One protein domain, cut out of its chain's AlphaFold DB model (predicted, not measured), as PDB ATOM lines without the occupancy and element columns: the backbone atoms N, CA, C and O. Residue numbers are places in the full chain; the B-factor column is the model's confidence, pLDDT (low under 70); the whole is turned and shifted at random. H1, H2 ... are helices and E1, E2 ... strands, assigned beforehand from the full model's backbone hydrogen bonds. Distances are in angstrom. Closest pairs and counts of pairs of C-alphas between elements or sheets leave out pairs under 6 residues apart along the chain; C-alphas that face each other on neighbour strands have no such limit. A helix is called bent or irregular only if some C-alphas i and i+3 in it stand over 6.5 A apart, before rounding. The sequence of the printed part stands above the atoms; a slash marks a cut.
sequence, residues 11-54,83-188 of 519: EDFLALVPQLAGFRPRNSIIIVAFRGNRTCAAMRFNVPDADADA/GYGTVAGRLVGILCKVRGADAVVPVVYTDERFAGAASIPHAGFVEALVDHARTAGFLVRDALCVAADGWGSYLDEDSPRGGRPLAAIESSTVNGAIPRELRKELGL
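AT A GLANCE: This is residues 11 to 54 and 83 to 188 of the 519 residues of an uncharacterized protein of Marisediminicola antarctica (UniProt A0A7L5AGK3). A twisted sheet of five strands forms the middle of the domain, with H3 and H4 packed together over one face and H1 crossing the other. The short helices H5 and H6 pack on H1, H5 at Glu 11 where H1 begins, while the short H2 lies at the far end of the domain, off the sheet. The printed part has 150 residues with six named helices and five named strands, in the order H1 E1 E2 H2 H3 E3 H4 E4 E5 H5 H6, and its class is mixed, helices and strands. The sheet is mixed and runs E2, E1, E3, E4, E5, with E3 and E4 parallel and the other neighbours antiparallel. The whole is compact, with a radius of gyration of the C-alphas of 15.0 A, and its C-alphas span 45 by 40 by 29 A.

IN THESE COORDINATES: The longest strands are E1, residues 28 to 35, 23.2 A from first to last C-alpha, and E2, residues 38 to 45, 21.4 A. E3, residues 103 to 109, measures 20.0 A and begins with C-alpha 103 at (100.122, 117.131, 191.058). E4, residues 144 to 146, and E5, residues 151 to 153, have three residues each. H3, residues 84 to 96, is 18.4 A long and H4, residues 123 to 135, is 18.2 A long. H1, residues 11 to 21, is 16.1 A long and starts at C-alpha 11, (95.201, 99.932, 185.885); it is irregular, but only just, with C-alphas 15 and 18 at 6.9 A. H2, residues 51 to 54, H5, residues 167 to 170, and H6, residues 174 to 177, have four residues each; H6 ends with C-alpha 177 at (84.730, 99.696, 195.343).

HOW THE PARTS SIT: E2 and E5 are the edge strands of the sheet. E1 and E2 form an antiparallel hairpin, with N 31 and O 43 at 2.8 A. E1 is antiparallel to E3, with N 107 and O 30 at 2.7 A. E3 and E4 are parallel, with N 108 and O 144 at 2.8 A; with H4 they make a strand-helix-strand unit, two parallel neighbour strands with a helix between them, and its crossover is right-handed. E4 and E5 form a second hairpin, with N 145 and O 152 at 2.9 A. The domain has three layers, a sheet with helices on both faces: H3 and H4 are on the same face of the sheet E2 E1 E3 E4 E5, and H1 is on the opposite face. H4 runs along the strands at a height over the sheet of 10.1 A, at 13 degrees to E3 on the local plane. H3 lies over E1 at a height of 8.7 A and runs slantwise to the strands, at 35 degrees to E1 on the local plane. H3 and H4 touch, closest at the C-alphas of Ala 88 and Leu 129, 4.5 A, and run the same way at a steep tilt of 41 degrees. H1 runs across the strands at a height of 7.7 A, at 85 degrees to E1 on the local plane. H1 touches H5, closest at the C-alphas of Glu 11 and Ile 169, 4.8 A, and H6, closest at those of Asp 12 and Val 174, 6.1 A. H2 is close to H3 but not clearly touching, with the C-alphas of Asp 53 and Tyr 84 at 7.6 A. Every O i to N i+4 pair is within hydrogen-bond range in H3 and H4, and 4 of 7 are in H1; H2, H5 and H6 are too short for such a pair.

THE WHOLE: The C-alphas farthest apart, those of Ala 54 and Glu 181, are 46.9 A apart. Residues 55 to 82 are not printed, and C-alphas 54 and 83 stand 9.2 A apart across this cut. The links E3 to H4 and E5 to H5 are long, with 13 residues each. The mean pLDDT of the printed part is 83.8; it is under 70 at residues 22 to 23, 49 to 54, 83, 175 to 176 and 178 to 188.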
ATOM      1  N   GLU A  11      96.465 100.553 186.315       91.31
ATOM      2  CA  GLU A  11      95.201  99.932 185.885       91.31
ATOM      3  C   GLU A  11      94.038 100.174 186.863       91.31
ATOM      4  O   GLU A  11      92.893 100.331 186.439       91.31
ATOM      5  N   ASP A  12      94.329 100.270 188.165       89.44
ATOM      6  CA  ASP A  12      93.335 100.594 189.195       89.44
ATOM      7  C   ASP A  12      92.921 102.071 189.136       89.44
ATOM      8  O   ASP A  12      91.792 102.417 189.484       89.44
ATOM      9  N   PHE A  13      93.823 102.946 188.681       90.50
ATOM     10  CA  PHE A  13      93.537 104.357 188.446       90.50
ATOM     11  C   PHE A  13      92.731 104.570 187.160       90.50
ATOM     12  O   PHE A  13      91.702 105.245 187.192       90.50
ATOM     13  N   LEU A  14      93.115 103.922 186.058       92.19
ATOM     14  CA  LEU A  14      92.387 103.969 184.783       92.19
ATOM     15  C   LEU A  14      90.939 103.468 184.906       92.19
ATOM     16  O   LEU A  14      90.063 103.967 184.201       92.19
ATOM     17  N   ALA A  15      90.665 102.548 185.836       88.75
ATOM     18  CA  ALA A  15      89.311 102.109 186.171       88.75
ATOM     19  C   ALA A  15      88.458 103.212 186.842       88.75
ATOM     20  O   ALA A  15      87.242 103.252 186.655       88.75
ATOM     21  N   LEU A  16      89.073 104.142 187.588       86.75
ATOM     22  CA  LEU A  16      88.376 105.273 188.216       86.75
ATOM     23  C   LEU A  16      88.175 106.475 187.296       86.75
ATOM     24  O   LEU A  16      87.183 107.183 187.464       86.75
ATOM     25  N   VAL A  17      89.086 106.734 186.357       87.56
ATOM     26  CA  VAL A  17      89.072 107.959 185.532       87.56
ATOM     27  C   VAL A  17      87.710 108.229 184.857       87.56
ATOM     28  O   VAL A  17      87.236 109.362 184.965       87.56
ATOM     29  N   PRO A  18      86.989 107.240 184.285       82.94
ATOM     30  CA  PRO A  18      85.635 107.449 183.762       82.94
ATOM     31  C   PRO A  18      84.597 107.874 184.818       82.94
ATOM     32  O   PRO A  18      83.707 108.667 184.525       82.94
ATOM     33  N   GLN A  19      84.703 107.401 186.066       80.56
ATOM     34  CA  GLN A  19      83.824 107.820 187.170       80.56
ATOM     35  C   GLN A  19      84.212 109.195 187.736       80.56
ATOM     36  O   GLN A  19      83.332 109.972 188.115       80.56
ATOM     37  N   LEU A  20      85.501 109.551 187.725       76.81
ATOM     38  CA  LEU A  20      85.956 110.911 188.036       76.81
ATOM     39  C   LEU A  20      85.400 111.903 187.001       76.81
ATOM     40  O   LEU A  20      84.646 112.802 187.375       76.81
ATOM     41  N   ALA A  21      85.656 111.665 185.711       71.00
ATOM     42  CA  ALA A  21      85.182 112.492 184.598       71.00
ATOM     43  C   ALA A  21      83.644 112.488 184.435       71.00
ATOM     44  O   ALA A  21      83.043 113.504 184.097       71.00
ATOM     45  N   GLY A  22      82.979 111.367 184.733       69.31
ATOM     46  CA  GLY A  22      81.518 111.226 184.700       69.31
ATOM     47  C   GLY A  22      80.903 110.825 183.358       69.31
ATOM     48  O   GLY A  22      79.694 110.940 183.192       69.31
ATOM     49  N   PHE A  23      81.716 110.330 182.432       67.12
ATOM     50  CA  PHE A  23      81.327 109.746 181.146       67.12
ATOM     51  C   PHE A  23      82.389 108.710 180.744       67.12
ATOM     52  O   PHE A  23      83.432 108.607 181.392       67.12
ATOM     53  N   ARG A  24      82.155 107.933 179.682       74.44
ATOM     54  CA  ARG A  24      83.197 107.084 179.076       74.44
ATOM     55  C   ARG A  24      84.049 107.926 178.118       74.44
ATOM     56  O   ARG A  24      83.498 108.368 177.107       74.44
ATOM     57  N   PRO A  25      85.342 108.177 178.397       77.25
ATOM     58  CA  PRO A  25      86.170 108.990 177.514       77.25
ATOM     59  C   PRO A  25      86.506 108.260 176.209       77.25
ATOM     60  O   PRO A  25      86.611 107.032 176.183       77.25
ATOM     61  N   ARG A  26      86.668 109.031 175.134       78.31
ATOM     62  CA  ARG A  26      87.039 108.578 173.787       78.31
ATOM     63  C   ARG A  26      87.548 109.783 172.999       78.31
ATOM     64  O   ARG A  26      86.945 110.852 173.106       78.31
ATOM     65  N   ASN A  27      88.630 109.600 172.242       79.69
ATOM     66  CA  ASN A  27      89.325 110.627 171.449       79.69
ATOM     67  C   ASN A  27      89.454 111.935 172.254       79.69
ATOM     68  O   ASN A  27      88.894 112.987 171.937       79.69
ATOM     69  N   SER A  28      90.067 111.799 173.430       85.62
ATOM     70  CA  SER A  28      90.089 112.817 174.478       85.62
ATOM     71  C   SER A  28      91.227 112.605 175.461       85.62
ATOM     72  O   SER A  28      91.442 111.474 175.898       85.62
ATOM     73  N   ILE A  29      91.849 113.689 175.915       89.56
ATOM     74  CA  ILE A  29      92.733 113.663 177.079       89.56
ATOM     75  C   ILE A  29      91.955 114.071 178.334       89.56
ATOM     76  O   ILE A  29      91.269 115.095 178.351       89.56
ATOM     77  N   ILE A  30      92.044 113.254 179.383       88.75
ATOM     78  CA  ILE A  30      91.568 113.572 180.730       88.75
ATOM     79  C   ILE A  30      92.777 113.972 181.567       88.75
ATOM     80  O   ILE A  30      93.713 113.187 181.674       88.75
ATOM     81  N   ILE A  31      92.765 115.142 182.200       90.62
ATOM     82  CA  ILE A  31      93.790 115.507 183.181       90.62
ATOM     83  C   ILE A  31      93.158 115.493 184.567       90.62
ATOM     84  O   ILE A  31      92.252 116.274 184.862       90.62
ATOM     85  N   VAL A  32      93.629 114.578 185.413       89.88
ATOM     86  CA  VAL A  32      93.221 114.492 186.817       89.88
ATOM     87  C   VAL A  32      94.221 115.272 187.658       89.88
ATOM     88  O   VAL A  32      95.404 114.936 187.677       89.88
ATOM     89  N   ALA A  33      93.742 116.301 188.353       87.06
ATOM     90  CA  ALA A  33      94.529 117.123 189.264       87.06
ATOM     91  C   ALA A  33      94.326 116.670 190.718       87.06
ATOM     92  O   ALA A  33      93.257 116.172 191.097       87.06
ATOM     93  N   PHE A  34      95.353 116.852 191.545       87.81
ATOM     94  CA  PHE A  34      95.375 116.413 192.936       87.81
ATOM     95  C   PHE A  34      95.843 117.523 193.882       87.81
ATOM     96  O   PHE A  34      96.724 118.306 193.539       87.81
ATOM     97  N   ARG A  35      95.297 117.512 195.102       86.31
ATOM     98  CA  ARG A  35      95.784 118.240 196.282       86.31
ATOM     99  C   ARG A  35      96.293 117.203 197.278       86.31
ATOM    100  O   ARG A  35      95.510 116.435 197.853       86.31
ATOM    101  N   GLY A  36      97.606 117.096 197.423       85.50
ATOM    102  CA  GLY A  36      98.273 115.970 198.058       85.50
ATOM    103  C   GLY A  36      97.789 114.647 197.461       85.50
ATOM    104  O   GLY A  36      97.643 114.488 196.248       85.50
ATOM    105  N   ASN A  37      97.469 113.679 198.316       81.25
ATOM    106  CA  ASN A  37      97.012 112.353 197.888       81.25
ATOM    107  C   ASN A  37      95.500 112.270 197.567       81.25
ATOM    108  O   ASN A  37      94.961 111.166 197.501       81.25
ATOM    109  N   ARG A  38      94.794 113.399 197.382       79.06
ATOM    110  CA  ARG A  38      93.371 113.441 196.991       79.06
ATOM    111  C   ARG A  38      93.207 114.081 195.614       79.06
ATOM    112  O   ARG A  38      93.785 115.128 195.361       79.06
ATOM    113  N   THR A  39      92.385 113.493 194.750       81.44
ATOM    114  CA  THR A  39      91.923 114.141 193.510       81.44
ATOM    115  C   THR A  39      91.086 115.376 193.853       81.44
ATOM    116  O   THR A  39      90.160 115.258 194.659       81.44
ATOM    117  N   CYS A  40      91.382 116.528 193.250       75.62
ATOM    118  CA  CYS A  40      90.605 117.764 193.405       75.62
ATOM    119  C   CYS A  40      89.791 118.117 192.150       75.62
ATOM    120  O   CYS A  40      88.680 118.617 192.285       75.62
ATOM    121  N   ALA A  41      90.284 117.793 190.949       71.06
ATOM    122  CA  ALA A  41      89.568 118.006 189.690       71.06
ATOM    123  C   ALA A  41      89.874 116.902 188.664       71.06
ATOM    124  O   ALA A  41      90.895 116.215 188.748       71.06
ATOM    125  N   ALA A  42      88.994 116.748 187.675       80.81
ATOM    126  CA  ALA A  42      89.218 115.931 186.484       80.81
ATOM    127  C   ALA A  42      88.630 116.669 185.273       80.81
ATOM    128  O   ALA A  42      87.415 116.822 185.178       80.81
ATOM    129  N   MET A  43      89.492 117.151 184.379       77.62
ATOM    130  CA  MET A  43      89.121 117.972 183.218       77.62
ATOM    131  C   MET A  43      89.316 117.186 181.919       77.62
ATOM    132  O   MET A  43      90.203 116.335 181.858       77.62
ATOM    133  N   ARG A  44      88.509 117.456 180.883       79.38
ATOM    134  CA  ARG A  44      88.599 116.788 179.572       79.38
ATOM    135  C   ARG A  44      88.786 117.786 178.444       79.38
ATOM    136  O   ARG A  44      87.986 118.703 178.293       79.38
ATOM    137  N   PHE A  45      89.752 117.496 177.584       79.19
ATOM    138  CA  PHE A  45      90.032 118.238 176.362       79.19
ATOM    139  C   PHE A  45      90.004 117.284 175.155       79.19
ATOM    140  O   PHE A  45      90.017 116.055 175.315       79.19
ATOM    141  N   ASN A  46      89.938 117.833 173.939       75.12
ATOM    142  CA  ASN A  46      90.259 117.054 172.741       75.12
ATOM    143  C   ASN A  46      91.743 116.652 172.786       75.12
ATOM    144  O   ASN A  46      92.552 117.326 173.422       75.12
ATOM    145  N   VAL A  47      92.090 115.556 172.116       79.38
ATOM    146  CA  VAL A  47      93.476 115.348 171.677       79.38
ATOM    147  C   VAL A  47      93.607 116.034 170.310       79.38
ATOM    148  O   VAL A  47      92.625 115.984 169.567       79.38
ATOM    149  N   PRO A  48      94.725 116.702 169.976       75.50
ATOM    150  CA  PRO A  48      94.918 117.244 168.631       75.50
ATOM    151  C   PRO A  48      95.039 116.118 167.594       75.50
ATOM    152  O   PRO A  48      95.530 115.032 167.910       75.50
ATOM    153  N   ASP A  49      94.604 116.379 166.363       63.75
ATOM    154  CA  ASP A  49      94.756 115.435 165.253       63.75
ATOM    155  C   ASP A  49      96.204 115.449 164.742       63.75
ATOM    156  O   ASP A  49      96.739 116.498 164.390       63.75
ATOM    157  N   ALA A  50      96.840 114.276 164.681       56.69
ATOM    158  CA  ALA A  50      98.275 114.160 164.399       56.69
ATOM    159  C   ALA A  50      98.693 114.619 162.987       56.69
ATOM    160  O   ALA A  50      99.864 114.923 162.770       56.69
ATOM    161  N   ASP A  51      97.748 114.687 162.045       46.06
ATOM    162  CA  ASP A  51      97.991 115.172 160.682       46.06
ATOM    163  C   ASP A  51      98.137 116.710 160.615       46.06
ATOM    164  O   ASP A  51      98.693 117.219 159.647       46.06
ATOM    165  N   ALA A  52      97.683 117.462 161.632       46.88
ATOM    166  CA  ALA A  52      97.710 118.931 161.625       46.88
ATOM    167  C   ALA A  52      99.113 119.536 161.845       46.88
ATOM    168  O   ALA A  52      99.383 120.644 161.380       46.88
ATOM    169  N   ASP A  53     100.005 118.809 162.524       46.28
ATOM    170  CA  ASP A  53     101.372 119.265 162.824       46.28
ATOM    171  C   ASP A  53     102.370 118.880 161.711       46.28
ATOM    172  O   ASP A  53     103.419 119.508 161.572       46.28
ATOM    173  N   ALA A  54     102.033 117.897 160.864       44.56
ATOM    174  CA  ALA A  54     102.898 117.421 159.780       44.56
ATOM    175  C   ALA A  54     103.145 118.475 158.682       44.56
ATOM    176  O   ALA A  54     104.220 118.487 158.080       44.56
ATOM    177  N   GLY A  83     100.773 123.774 166.867       69.88
ATOM    178  CA  GLY A  83     101.703 122.697 167.209       69.88
ATOM    179  C   GLY A  83     101.681 122.329 168.693       69.88
ATOM    180  O   GLY A  83     101.516 123.207 169.553       69.88
ATOM    181  N   TYR A  84     101.856 121.039 169.004       80.12
ATOM    182  CA  TYR A  84     101.615 120.445 170.330       80.12
ATOM    183  C   TYR A  84     102.055 121.280 171.548       80.12
ATOM    184  O   TYR A  84     101.334 121.315 172.547       80.12
ATOM    185  N   GLY A  85     103.205 121.963 171.486       77.50
ATOM    186  CA  GLY A  85     103.702 122.830 172.563       77.50
ATOM    187  C   GLY A  85     102.750 123.973 172.938       77.50
ATOM    188  O   GLY A  85     102.533 124.226 174.121       77.50
ATOM    189  N   THR A  86     102.110 124.616 171.960       77.94
ATOM    190  CA  THR A  86     101.164 125.720 172.196       77.94
ATOM    191  C   THR A  86      99.873 125.219 172.841       77.94
ATOM    192  O   THR A  86      99.349 125.852 173.763       77.94
ATOM    193  N   VAL A  87      99.371 124.055 172.415       77.62
ATOM    194  CA  VAL A  87      98.197 123.416 173.036       77.62
ATOM    195  C   VAL A  87      98.532 122.968 174.459       77.62
ATOM    196  O   VAL A  87      97.790 123.287 175.388       77.62
ATOM    197  N   ALA A  88      99.675 122.307 174.656       86.94
ATOM    198  CA  ALA A  88     100.187 121.918 175.966       86.94
ATOM    199  C   ALA A  88     100.277 123.112 176.930       86.94
ATOM    200  O   ALA A  88      99.725 123.051 178.029       86.94
ATOM    201  N   GLY A  89     100.887 124.224 176.505       86.25
ATOM    202  CA  GLY A  89     100.984 125.451 177.297       86.25
ATOM    203  C   GLY A  89      99.622 126.009 177.723       86.25
ATOM    204  O   GLY A  89      99.442 126.343 178.896       86.25
ATOM    205  N   ARG A  90      98.624 126.033 176.824       82.31
ATOM    206  CA  ARG A  90      97.244 126.444 177.159       82.31
ATOM    207  C   ARG A  90      96.598 125.513 178.192       82.31
ATOM    208  O   ARG A  90      96.017 125.996 179.163       82.31
ATOM    209  N   LEU A  91      96.738 124.192 178.037       84.44
ATOM    210  CA  LEU A  91      96.204 123.218 179.001       84.44
ATOM    211  C   LEU A  91      96.856 123.344 180.386       84.44
ATOM    212  O   LEU A  91      96.175 123.192 181.401       84.44
ATOM    213  N   VAL A  92      98.150 123.669 180.451       89.75
ATOM    214  CA  VAL A  92      98.840 123.925 181.724       89.75
ATOM    215  C   VAL A  92      98.441 125.268 182.338       89.75
ATOM    216  O   VAL A  92      98.209 125.320 183.543       89.75
ATOM    217  N   GLY A  93      98.233 126.317 181.537       84.69
ATOM    218  CA  GLY A  93      97.645 127.575 182.013       84.69
ATOM    219  C   GLY A  93      96.265 127.386 182.662       84.69
ATOM    220  O   GLY A  93      95.983 127.981 183.701       84.69
ATOM    221  N   ILE A  94      95.436 126.490 182.113       82.12
ATOM    222  CA  ILE A  94      94.155 126.078 182.712       82.12
ATOM    223  C   ILE A  94      94.370 125.306 184.027       82.12
ATOM    224  O   ILE A  94      93.683 125.575 185.012       82.12
ATOM    225  N   LEU A  95      95.334 124.379 184.086       84.00
ATOM    226  CA  LEU A  95      95.658 123.642 185.318       84.00
ATOM    227  C   LEU A  95      96.118 124.568 186.453       84.00
ATOM    228  O   LEU A  95      95.724 124.348 187.597       84.00
ATOM    229  N   CYS A  96      96.879 125.622 186.151       86.50
ATOM    230  CA  CYS A  96      97.325 126.615 187.137       86.50
ATOM    231  C   CYS A  96      96.169 127.360 187.834       86.50
ATOM    232  O   CYS A  96      96.348 127.816 188.962       86.50
ATOM    233  N   LYS A  97      94.979 127.448 187.220       81.56
ATOM    234  CA  LYS A  97      93.783 128.033 187.857       81.56
ATOM    235  C   LYS A  97      93.149 127.122 188.923       81.56
ATOM    236  O   LYS A  97      92.358 127.591 189.737       81.56
ATOM    237  N   VAL A  98      93.479 125.825 188.962       80.00
ATOM    238  CA  VAL A  98      92.913 124.875 189.938       80.00
ATOM    239  C   VAL A  98      93.547 125.110 191.317       80.00
ATOM    240  O   VAL A  98      94.566 124.507 191.659       80.00
ATOM    241  N   ARG A  99      92.936 125.997 192.120       75.44
ATOM    242  CA  ARG A  99      93.441 126.445 193.433       75.44
ATOM    243  C   ARG A  99      93.941 125.277 194.295       75.44
ATOM    244  O   ARG A  99      93.192 124.365 194.657       75.44
ATOM    245  N   GLY A 100      95.227 125.310 194.647       81.56
ATOM    246  CA  GLY A 100      95.870 124.300 195.487       81.56
ATOM    247  C   GLY A 100      95.918 122.893 194.878       81.56
ATOM    248  O   GLY A 100      95.781 121.925 195.624       81.56
ATOM    249  N   ALA A 101      96.053 122.758 193.557       88.69
ATOM    250  CA  ALA A 101      96.547 121.530 192.940       88.69
ATOM    251  C   ALA A 101      98.089 121.499 192.977       88.69
ATOM    252  O   ALA A 101      98.731 122.498 192.673       88.69
ATOM    253  N   ASP A 102      98.683 120.358 193.338       93.31
ATOM    254  CA  ASP A 102     100.145 120.152 193.409       93.31
ATOM    255  C   ASP A 102     100.667 119.072 192.450       93.31
ATOM    256  O   ASP A 102     101.871 118.961 192.205       93.31
ATOM    257  N   ALA A 103      99.767 118.271 191.885       94.38
ATOM    258  CA  ALA A 103     100.122 117.131 191.058       94.38
ATOM    259  C   ALA A 103      99.050 116.815 190.019       94.38
ATOM    260  O   ALA A 103      97.869 117.110 190.214       94.38
ATOM    261  N   VAL A 104      99.462 116.148 188.941       96.25
ATOM    262  CA  VAL A 104      98.593 115.776 187.818       96.25
ATOM    263  C   VAL A 104      98.867 114.358 187.317       96.25
ATOM    264  O   VAL A 104      99.969 113.827 187.468       96.25
ATOM    265  N   VAL A 105      97.854 113.759 186.687       97.00
ATOM    266  CA  VAL A 105      97.986 112.602 185.788       97.00
ATOM    267  C   VAL A 105      97.177 112.884 184.513       97.00
ATOM    268  O   VAL A 105      95.942 112.841 184.570       97.00
ATOM    269  N   PRO A 106      97.823 113.198 183.374       96.06
ATOM    270  CA  PRO A 106      97.184 113.153 182.062       96.06
ATOM    271  C   PRO A 106      96.919 111.706 181.613       96.06
ATOM    272  O   PRO A 106      97.753 110.816 181.792       96.06
ATOM    273  N   VAL A 107      95.754 111.480 181.007       96.75
ATOM    274  CA  VAL A 107      95.291 110.187 180.486       96.75
ATOM    275  C   VAL A 107      94.662 110.383 179.106       96.75
ATOM    276  O   VAL A 107      93.555 110.907 178.989       96.75
ATOM    277  N   VAL A 108      95.353 109.953 178.054       95.00
ATOM    278  CA  VAL A 108      94.844 109.932 176.677       95.00
ATOM    279  C   VAL A 108      93.926 108.729 176.479       95.00
ATOM    280  O   VAL A 108      94.281 107.609 176.836       95.00
ATOM    281  N   TYR A 109      92.772 108.952 175.854       90.31
ATOM    282  CA  TYR A 109      91.888 107.916 175.318       90.31
ATOM    283  C   TYR A 109      91.767 108.109 173.804       90.31
ATOM    284  O   TYR A 109      91.358 109.188 173.372       90.31
ATOM    285  N   THR A 110      92.085 107.091 173.003       89.38
ATOM    286  CA  THR A 110      92.094 107.162 171.526       89.38
ATOM    287  C   THR A 110      91.597 105.863 170.873       89.38
ATOM    288  O   THR A 110      91.751 104.774 171.426       89.38
ATOM    289  N   ASP A 111      91.007 105.978 169.680       89.25
ATOM    290  CA  ASP A 111      90.644 104.859 168.800       89.25
ATOM    291  C   ASP A 111      91.853 104.245 168.049       89.25
ATOM    292  O   ASP A 111      91.712 103.216 167.378       89.25
ATOM    293  N   GLU A 112      93.039 104.854 168.158       91.00
ATOM    294  CA  GLU A 112      94.312 104.317 167.655       91.00
ATOM    295  C   GLU A 112      94.746 103.018 168.358       91.00
ATOM    296  O   GLU A 112      94.045 102.465 169.206       91.00
ATOM    297  N   ARG A 113      95.904 102.478 167.963       92.62
ATOM    298  CA  ARG A 113      96.394 101.156 168.370       92.62
ATOM    299  C   ARG A 113      97.885 101.170 168.672       92.62
ATOM    300  O   ARG A 113      98.655 101.781 167.941       92.62
ATOM    301  N   PHE A 114      98.295 100.407 169.681       92.25
ATOM    302  CA  PHE A 114      99.704 100.058 169.887       92.25
ATOM    303  C   PHE A 114     100.206  99.123 168.770       92.25
ATOM    304  O   PHE A 114     101.358  99.204 168.342       92.25
ATOM    305  N   ALA A 115      99.351  98.225 168.266       89.12
ATOM    306  CA  ALA A 115      99.714  97.248 167.245       89.12
ATOM    307  C   ALA A 115     100.032  97.898 165.883       89.12
ATOM    308  O   ALA A 115      99.151  98.104 165.049       89.12
ATOM    309  N   GLY A 116     101.323  98.143 165.641       82.00
ATOM    310  CA  GLY A 116     101.855  98.693 164.389       82.00
ATOM    311  C   GLY A 116     102.367 100.132 164.494       82.00
ATOM    312  O   GLY A 116     103.011 100.597 163.556       82.00
ATOM    313  N   ALA A 117     102.142 100.807 165.624       83.50
ATOM    314  CA  ALA A 117     102.694 102.130 165.890       83.50
ATOM    315  C   ALA A 117     104.210 102.077 166.177       83.50
ATOM    316  O   ALA A 117     104.752 101.056 166.611       83.50
ATOM    317  N   ALA A 118     104.908 103.190 165.929       83.44
ATOM    318  CA  ALA A 118     106.336 103.332 166.237       83.44
ATOM    319  C   ALA A 118     106.598 103.629 167.730       83.44
ATOM    320  O   ALA A 118     107.639 103.251 168.269       83.44
ATOM    321  N   SER A 119     105.635 104.282 168.377       87.31
ATOM    322  CA  SER A 119     105.613 104.724 169.773       87.31
ATOM    323  C   SER A 119     104.200 104.528 170.349       87.31
ATOM    324  O   SER A 119     103.322 103.975 169.683       87.31
ATOM    325  N   ILE A 120     103.960 104.955 171.591       92.00
ATOM    326  CA  ILE A 120     102.598 105.046 172.137       92.00
ATOM    327  C   ILE A 120     101.835 106.149 171.366       92.00
ATOM    328  O   ILE A 120     102.423 107.214 171.152       92.00
ATOM    329  N   PRO A 121     100.561 105.949 170.963       91.88
ATOM    330  CA  PRO A 121      99.743 106.989 170.325       91.88
ATOM    331  C   PRO A 121      99.826 108.345 171.042       91.88
ATOM    332  O   PRO A 121      99.819 108.382 172.271       91.88
ATOM    333  N   HIS A 122      99.896 109.454 170.300       91.19
ATOM    334  CA  HIS A 122     100.021 110.827 170.836       91.19
ATOM    335  C   HIS A 122     101.257 111.121 171.713       91.19
ATOM    336  O   HIS A 122     101.238 112.075 172.490       91.19
ATOM    337  N   ALA A 123     102.344 110.341 171.609       91.19
ATOM    338  CA  ALA A 123     103.535 110.515 172.456       91.19
ATOM    339  C   ALA A 123     104.082 111.958 172.501       91.19
ATOM    340  O   ALA A 123     104.242 112.486 173.595       91.19
ATOM    341  N   GLY A 124     104.304 112.608 171.350       90.00
ATOM    342  CA  GLY A 124     104.873 113.966 171.299       90.00
ATOM    343  C   GLY A 124     103.988 115.035 171.956       90.00
ATOM    344  O   GLY A 124     104.489 115.915 172.654       90.00
ATOM    345  N   PHE A 125     102.662 114.912 171.827       90.88
ATOM    346  CA  PHE A 125     101.716 115.786 172.526       90.88
ATOM    347  C   PHE A 125     101.805 115.628 174.046       90.88
ATOM    348  O   PHE A 125     101.819 116.614 174.786       90.88
ATOM    349  N   VAL A 126     101.873 114.383 174.522       94.94
ATOM    350  CA  VAL A 126     101.932 114.102 175.958       94.94
ATOM    351  C   VAL A 126     103.298 114.459 176.543       94.94
ATOM    352  O   VAL A 126     103.341 114.976 177.652       94.94
ATOM    353  N   GLU A 127     104.390 114.273 175.804       94.06
ATOM    354  CA  GLU A 127     105.733 114.743 176.172       94.06
ATOM    355  C   GLU A 127     105.742 116.268 176.373       94.06
ATOM    356  O   GLU A 127     106.057 116.745 177.467       94.06
ATOM    357  N   ALA A 128     105.246 117.028 175.389       93.31
ATOM    358  CA  ALA A 128     105.104 118.481 175.489       93.31
ATOM    359  C   ALA A 128     104.219 118.914 176.676       93.31
ATOM    360  O   ALA A 128     104.560 119.863 177.387       93.31
ATOM    361  N   LEU A 129     103.100 118.225 176.929       94.25
ATOM    362  CA  LEU A 129     102.208 118.502 178.062       94.25
ATOM    363  C   LEU A 129     102.862 118.206 179.418       94.25
ATOM    364  O   LEU A 129     102.709 118.983 180.363       94.25
ATOM    365  N   VAL A 130     103.590 117.095 179.521       97.06
ATOM    366  CA  VAL A 130     104.296 116.684 180.739       97.06
ATOM    367  C   VAL A 130     105.397 117.682 181.090       97.06
ATOM    368  O   VAL A 130     105.517 118.056 182.259       97.06
ATOM    369  N   ASP A 131     106.157 118.164 180.109       95.38
ATOM    370  CA  ASP A 131     107.242 119.113 180.364       95.38
ATOM    371  C   ASP A 131     106.742 120.536 180.647       95.38
ATOM    372  O   ASP A 131     107.277 121.191 181.548       95.38
ATOM    373  N   HIS A 132     105.646 120.986 180.024       96.19
ATOM    374  CA  HIS A 132     104.963 122.213 180.459       96.19
ATOM    375  C   HIS A 132     104.446 122.086 181.901       96.19
ATOM    376  O   HIS A 132     104.647 122.996 182.705       96.19
ATOM    377  N   ALA A 133     103.835 120.952 182.270       96.00
ATOM    378  CA  ALA A 133     103.286 120.750 183.612       96.00
ATOM    379  C   ALA A 133     104.389 120.722 184.684       96.00
ATOM    380  O   ALA A 133     104.247 121.358 185.729       96.00
ATOM    381  N   ARG A 134     105.518 120.058 184.400       97.44
ATOM    382  CA  ARG A 134     106.724 120.081 185.248       97.44
ATOM    383  C   ARG A 134     107.304 121.490 185.379       97.44
ATOM    384  O   ARG A 134     107.666 121.890 186.482       97.44
ATOM    385  N   THR A 135     107.362 122.247 184.283       96.25
ATOM    386  CA  THR A 135     107.877 123.629 184.264       96.25
ATOM    387  C   THR A 135     106.994 124.578 185.081       96.25
ATOM    388  O   THR A 135     107.513 125.443 185.779       96.25
ATOM    389  N   ALA A 136     105.675 124.365 185.080       94.44
ATOM    390  CA  ALA A 136     104.723 125.063 185.949       94.44
ATOM    391  C   ALA A 136     104.737 124.585 187.422       94.44
ATOM    392  O   ALA A 136     103.993 125.112 188.245       94.44
ATOM    393  N   GLY A 137     105.577 123.604 187.774       94.88
ATOM    394  CA  GLY A 137     105.762 123.119 189.145       94.88
ATOM    395  C   GLY A 137     104.879 121.938 189.562       94.88
ATOM    396  O   GLY A 137     104.984 121.494 190.706       94.88
ATOM    397  N   PHE A 138     104.046 121.384 188.674       96.94
ATOM    398  CA  PHE A 138     103.219 120.221 189.005       96.94
ATOM    399  C   PHE A 138     104.040 118.930 189.081       96.94
ATOM    400  O   PHE A 138     104.785 118.575 188.162       96.94
ATOM    401  N   LEU A 139     103.798 118.133 190.124       97.19
ATOM    402  CA  LEU A 139     104.230 116.740 190.160       97.19
ATOM    403  C   LEU A 139     103.378 115.908 189.187       97.19
ATOM    404  O   LEU A 139     102.283 115.453 189.522       97.19
ATOM    405  N   VAL A 140     103.893 115.663 187.984       97.12
ATOM    406  CA  VAL A 140     103.342 114.641 187.082       97.12
ATOM    407  C   VAL A 140     103.607 113.265 187.704       97.12
ATOM    408  O   VAL A 140     104.756 112.834 187.782       97.12
ATOM    409  N   ARG A 141     102.559 112.591 188.200       94.81
ATOM    410  CA  ARG A 141     102.684 111.306 188.925       94.81
ATOM    411  C   ARG A 141     102.787 110.100 187.998       94.81
ATOM    412  O   ARG A 141     103.432 109.119 188.342       94.81
ATOM    413  N   ASP A 142     102.115 110.193 186.861       95.62
ATOM    414  CA  ASP A 142     102.105 109.242 185.754       95.62
ATOM    415  C   ASP A 142     101.589 110.003 184.518       95.62
ATOM    416  O   ASP A 142     101.009 111.083 184.660       95.62
ATOM    417  N   ALA A 143     101.759 109.450 183.323       96.94
ATOM    418  CA  ALA A 143     101.092 109.910 182.111       96.94
ATOM    419  C   ALA A 143     100.669 108.674 181.318       96.94
ATOM    420  O   ALA A 143     101.510 107.837 181.001       96.94
ATOM    421  N   LEU A 144      99.379 108.532 181.011       97.50
ATOM    422  CA  LEU A 144      98.795 107.250 180.596       97.50
ATOM    423  C   LEU A 144      98.088 107.318 179.241       97.50
ATOM    424  O   LEU A 144      97.493 108.330 178.889       97.50
ATOM    425  N   CYS A 145      98.099 106.204 178.511       96.44
ATOM    426  CA  CYS A 145      97.370 106.020 177.258       96.44
ATOM    427  C   CYS A 145      96.409 104.832 177.366       96.44
ATOM    428  O   CYS A 145      96.797 103.776 177.866       96.44
ATOM    429  N   VAL A 146      95.191 104.983 176.849       96.44
ATOM    430  CA  VAL A 146      94.198 103.923 176.637       96.44
ATOM    431  C   VAL A 146      93.793 103.952 175.162       96.44
ATOM    432  O   VAL A 146      93.112 104.870 174.707       96.44
ATOM    433  N   ALA A 147      94.236 102.944 174.419       93.75
ATOM    434  CA  ALA A 147      94.030 102.782 172.984       93.75
ATOM    435  C   ALA A 147      93.023 101.650 172.691       93.75
ATOM    436  O   ALA A 147      92.610 100.913 173.589       93.75
ATOM    437  N   ALA A 148      92.656 101.447 171.424       91.75
ATOM    438  CA  ALA A 148      91.661 100.455 171.002       91.75
ATOM    439  C   ALA A 148      92.134  98.980 171.038       91.75
ATOM    440  O   ALA A 148      91.403  98.088 170.588       91.75
ATOM    441  N   ASP A 149      93.351  98.699 171.509       93.50
ATOM    442  CA  ASP A 149      93.908  97.351 171.730       93.50
ATOM    443  C   ASP A 149      94.653  97.161 173.066       93.50
ATOM    444  O   ASP A 149      94.778  96.026 173.534       93.50
ATOM    445  N   GLY A 150      95.103  98.236 173.716       94.88
ATOM    446  CA  GLY A 150      95.900  98.169 174.938       94.88
ATOM    447  C   GLY A 150      95.992  99.503 175.675       94.88
ATOM    448  O   GLY A 150      95.444 100.514 175.246       94.88
ATOM    449  N   TRP A 151      96.697  99.506 176.801       96.62
ATOM    450  CA  TRP A 151      97.023 100.706 177.575       96.62
ATOM    451  C   TRP A 151      98.509 100.734 177.952       96.62
ATOM    452  O   TRP A 151      99.180  99.704 177.929       96.62
ATOM    453  N   GLY A 152      99.047 101.893 178.317       95.88
ATOM    454  CA  GLY A 152     100.449 102.028 178.724       95.88
ATOM    455  C   GLY A 152     100.715 103.326 179.475       95.88
ATOM    456  O   GLY A 152      99.810 104.150 179.611       95.88
ATOM    457  N   SER A 153     101.951 103.502 179.945       96.31
ATOM    458  CA  SER A 153     102.433 104.774 180.492       96.31
ATOM    459  C   SER A 153     103.530 105.340 179.596       96.31
ATOM    460  O   SER A 153     104.436 104.613 179.191       96.31
ATOM    461  N   TYR A 154     103.457 106.639 179.308       94.81
ATOM    462  CA  TYR A 154     104.500 107.374 178.591       94.81
ATOM    463  C   TYR A 154     105.747 107.612 179.463       94.81
ATOM    464  O   TYR A 154     106.791 107.975 178.933       94.81
ATOM    465  N   LEU A 155     105.652 107.417 180.788       94.44
ATOM    466  CA  LEU A 155     106.764 107.576 181.739       94.44
ATOM    467  C   LEU A 155     107.395 106.235 182.163       94.44
ATOM    468  O   LEU A 155     108.359 106.219 182.925       94.44
ATOM    469  N   ASP A 156     106.849 105.116 181.685       92.06
ATOM    470  CA  ASP A 156     107.330 103.755 181.929       92.06
ATOM    471  C   ASP A 156     108.116 103.264 180.705       92.06
ATOM    472  O   ASP A 156     107.522 102.795 179.731       92.06
ATOM    473  N   GLU A 157     109.449 103.368 180.752       85.56
ATOM    474  CA  GLU A 157     110.350 102.891 179.686       85.56
ATOM    475  C   GLU A 157     110.201 101.378 179.406       85.56
ATOM    476  O   GLU A 157     110.449 100.931 178.285       85.56
ATOM    477  N   ASP A 158     109.741 100.595 180.392       85.94
ATOM    478  CA  ASP A 158     109.447  99.159 180.267       85.94
ATOM    479  C   ASP A 158     108.020  98.883 179.722       85.94
ATOM    480  O   ASP A 158     107.589  97.722 179.650       85.94
ATOM    481  N   SER A 159     107.268  99.913 179.297       85.31
ATOM    482  CA  SER A 159     105.951  99.756 178.660       85.31
ATOM    483  C   SER A 159     106.027  98.827 177.434       85.31
ATOM    484  O   SER A 159     106.742  99.114 176.468       85.31
ATOM    485  N   PRO A 160     105.255  97.720 177.395       86.94
ATOM    486  CA  PRO A 160     105.254  96.819 176.248       86.94
ATOM    487  C   PRO A 160     104.821  97.530 174.960       86.94
ATOM    488  O   PRO A 160     103.770  98.161 174.920       86.94
ATOM    489  N   ARG A 161     105.572  97.343 173.866       83.19
ATOM    490  CA  ARG A 161     105.269  97.953 172.550       83.19
ATOM    491  C   ARG A 161     103.881  97.620 171.987       83.19
ATOM    492  O   ARG A 161     103.378  98.364 171.163       83.19
ATOM    493  N   GLY A 162     103.284  96.499 172.397       87.19
ATOM    494  CA  GLY A 162     101.912  96.111 172.038       87.19
ATOM    495  C   GLY A 162     100.850  96.546 173.055       87.19
ATOM    496  O   GLY A 162      99.737  96.035 173.011       87.19
ATOM    497  N   GLY A 163     101.209  97.417 174.001       91.31
ATOM    498  CA  GLY A 163     100.388  97.782 175.149       91.31
ATOM    499  C   GLY A 163     100.305  96.689 176.222       91.31
ATOM    500  O   GLY A 163     100.672  95.525 176.039       91.31
ATOM    501  N   ARG A 164      99.791  97.084 177.383       94.62
ATOM    502  CA  ARG A 164      99.276  96.221 178.451       94.62
ATOM    503  C   ARG A 164      97.791  95.933 178.143       94.62
ATOM    504  O   ARG A 164      97.103  96.807 177.616       94.62
ATOM    505  N   PRO A 165      97.252  94.732 178.423       95.06
ATOM    506  CA  PRO A 165      95.902  94.367 177.985       95.06
ATOM    507  C   PRO A 165      94.809  95.162 178.718       95.06
ATOM    508  O   PRO A 165      94.817  95.241 179.949       95.06
ATOM    509  N   LEU A 166      93.821  95.675 177.972       92.75
ATOM    510  CA  LEU A 166      92.667  96.429 178.503       92.75
ATOM    511  C   LEU A 166      91.893  95.667 179.597       92.75
ATOM    512  O   LEU A 166      91.443  96.270 180.568       92.75
ATOM    513  N   ALA A 167      91.838  94.334 179.507       91.38
ATOM    514  CA  ALA A 167      91.221  93.462 180.508       91.38
ATOM    515  C   ALA A 167      91.786  93.639 181.937       91.38
ATOM    516  O   ALA A 167      91.110  93.297 182.907       91.38
ATOM    517  N   ALA A 168      92.997  94.188 182.105       91.25
ATOM    518  CA  ALA A 168      93.549  94.524 183.422       91.25
ATOM    519  C   ALA A 168      92.803  95.693 184.097       91.25
ATOM    520  O   ALA A 168      92.673  95.711 185.319       91.25
ATOM    521  N   ILE A 169      92.274  96.632 183.303       89.88
ATOM    522  CA  ILE A 169      91.453  97.759 183.766       89.88
ATOM    523  C   ILE A 169      90.034  97.259 184.068       89.88
ATOM    524  O   ILE A 169      89.482  97.527 185.134       89.88
ATOM    525  N   GLU A 170      89.454  96.471 183.154       84.44
ATOM    526  CA  GLU A 170      88.110  95.893 183.315       84.44
ATOM    527  C   GLU A 170      88.008  94.998 184.559       84.44
ATOM    528  O   GLU A 170      87.037  95.078 185.314       84.44
ATOM    529  N   SER A 171      89.031  94.174 184.811       85.31
ATOM    530  CA  SER A 171      89.085  93.274 185.969       85.31
ATOM    531  C   SER A 171      89.590  93.929 187.262       85.31
ATOM    532  O   SER A 171      89.683  93.239 188.281       85.31
ATOM    533  N   SER A 172      89.877  95.240 187.274       85.88
ATOM    534  CA  SER A 172      90.242  95.934 188.514       85.88
ATOM    535  C   SER A 172      89.115  95.831 189.546       85.88
ATOM    536  O   SER A 172      87.953  96.161 189.290       85.88
ATOM    537  N   THR A 173      89.477  95.425 190.766       80.62
ATOM    538  CA  THR A 173      88.564  95.346 191.917       80.62
ATOM    539  C   THR A 173      87.978  96.706 192.298       80.62
ATOM    540  O   THR A 173      86.930  96.770 192.945       80.62
ATOM    541  N   VAL A 174      88.603  97.798 191.851       78.44
ATOM    542  CA  VAL A 174      88.168  99.172 192.100       78.44
ATOM    543  C   VAL A 174      86.837  99.501 191.412       78.44
ATOM    544  O   VAL A 174      86.039 100.249 191.978       78.44
ATOM    545  N   ASN A 175      86.498  98.835 190.298       69.56
ATOM    546  CA  ASN A 175      85.165  98.917 189.675       69.56
ATOM    547  C   ASN A 175      84.028  98.487 190.631       69.56
ATOM    548  O   ASN A 175      82.885  98.932 190.504       69.56
ATOM    549  N   GLY A 176      84.334  97.631 191.614       66.06
ATOM    550  CA  GLY A 176      83.411  97.239 192.679       66.06
ATOM    551  C   GLY A 176      83.408  98.174 193.895       66.06
ATOM    552  O   GLY A 176      82.427  98.175 194.635       66.06
ATOM    553  N   ALA A 177      84.469  98.961 194.101       71.12
ATOM    554  CA  ALA A 177      84.730  99.696 195.343       71.12
ATOM    555  C   ALA A 177      83.933 101.005 195.497       71.12
ATOM    556  O   ALA A 177      83.773 101.491 196.615       71.12
ATOM    557  N   ILE A 178      83.419 101.573 194.403       67.12
ATOM    558  CA  ILE A 178      82.506 102.724 194.455       67.12
ATOM    559  C   ILE A 178      81.114 102.221 194.892       67.12
ATOM    560  O   ILE A 178      80.587 101.325 194.223       67.12
ATOM    561  N   PRO A 179      80.487 102.772 195.953       67.12
ATOM    562  CA  PRO A 179      79.100 102.471 196.327       67.12
ATOM    563  C   PRO A 179      78.152 102.659 195.140       67.12
ATOM    564  O   PRO A 179      78.354 103.566 194.335       67.12
ATOM    565  N   ARG A 180      77.137 101.801 194.987       63.81
ATOM    566  CA  ARG A 180      76.271 101.806 193.791       63.81
ATOM    567  C   ARG A 180      75.535 103.139 193.628       63.81
ATOM    568  O   ARG A 180      75.309 103.578 192.509       63.81
ATOM    569  N   GLU A 181      75.243 103.768 194.753       58.25
ATOM    570  CA  GLU A 181      74.538 105.029 194.954       58.25
ATOM    571  C   GLU A 181      75.382 106.243 194.522       58.25
ATOM    572  O   GLU A 181      74.838 107.301 194.230       58.25
ATOM    573  N   LEU A 182      76.713 106.084 194.457       57.56
ATOM    574  CA  LEU A 182      77.674 107.116 194.045       57.56
ATOM    575  C   LEU A 182      78.242 106.881 192.634       57.56
ATOM    576  O   LEU A 182      79.093 107.646 192.176       57.56
ATOM    577  N   ARG A 183      77.810 105.823 191.932       63.50
ATOM    578  CA  ARG A 183      78.222 105.568 190.546       63.50
ATOM    579  C   ARG A 183      77.428 106.467 189.610       63.50
ATOM    580  O   ARG A 183      76.210 106.359 189.526       63.50
ATOM    581  N   LYS A 184      78.133 107.295 188.845       62.59
ATOM    582  CA  LYS A 184      77.548 108.028 187.721       62.59
ATOM    583  C   LYS A 184      77.177 107.027 186.622       62.59
ATOM    584  O   LYS A 184      77.933 106.081 186.368       62.59
ATOM    585  N   GLU A 185      76.048 107.243 185.950       59.66
ATOM    586  CA  GLU A 185      75.689 106.479 184.753       59.66
ATOM    587  C   GLU A 185      76.592 106.898 183.586       59.66
ATOM    588  O   GLU A 185      76.455 107.976 183.010       59.66
ATOM    589  N   LEU A 186      77.576 106.054 183.264       61.72
ATOM    590  CA  LEU A 186      78.595 106.365 182.263       61.72
ATOM    591  C   LEU A 186      78.117 106.035 180.847       61.72
ATOM    592  O   LEU A 186      78.432 104.966 180.303       61.72
ATOM    593  N   GLY A 187      77.393 106.981 180.254       54.72
ATOM    594  CA  GLY A 187      77.180 107.042 178.811       54.72
ATOM    595  C   GLY A 187      78.453 107.415 178.039       54.72
ATOM    596  O   GLY A 187      79.471 107.815 178.615       54.72
ATOM    597  N   LEU A 188      78.378 107.303 176.713       55.84
ATOM    598  CA  LEU A 188      79.222 108.095 175.814       55.84
ATOM    599  C   LEU A 188      78.777 109.567 175.873       55.84
ATOM    600  O   LEU A 188      77.646 109.851 176.275       55.84
TER     601      LEU A 188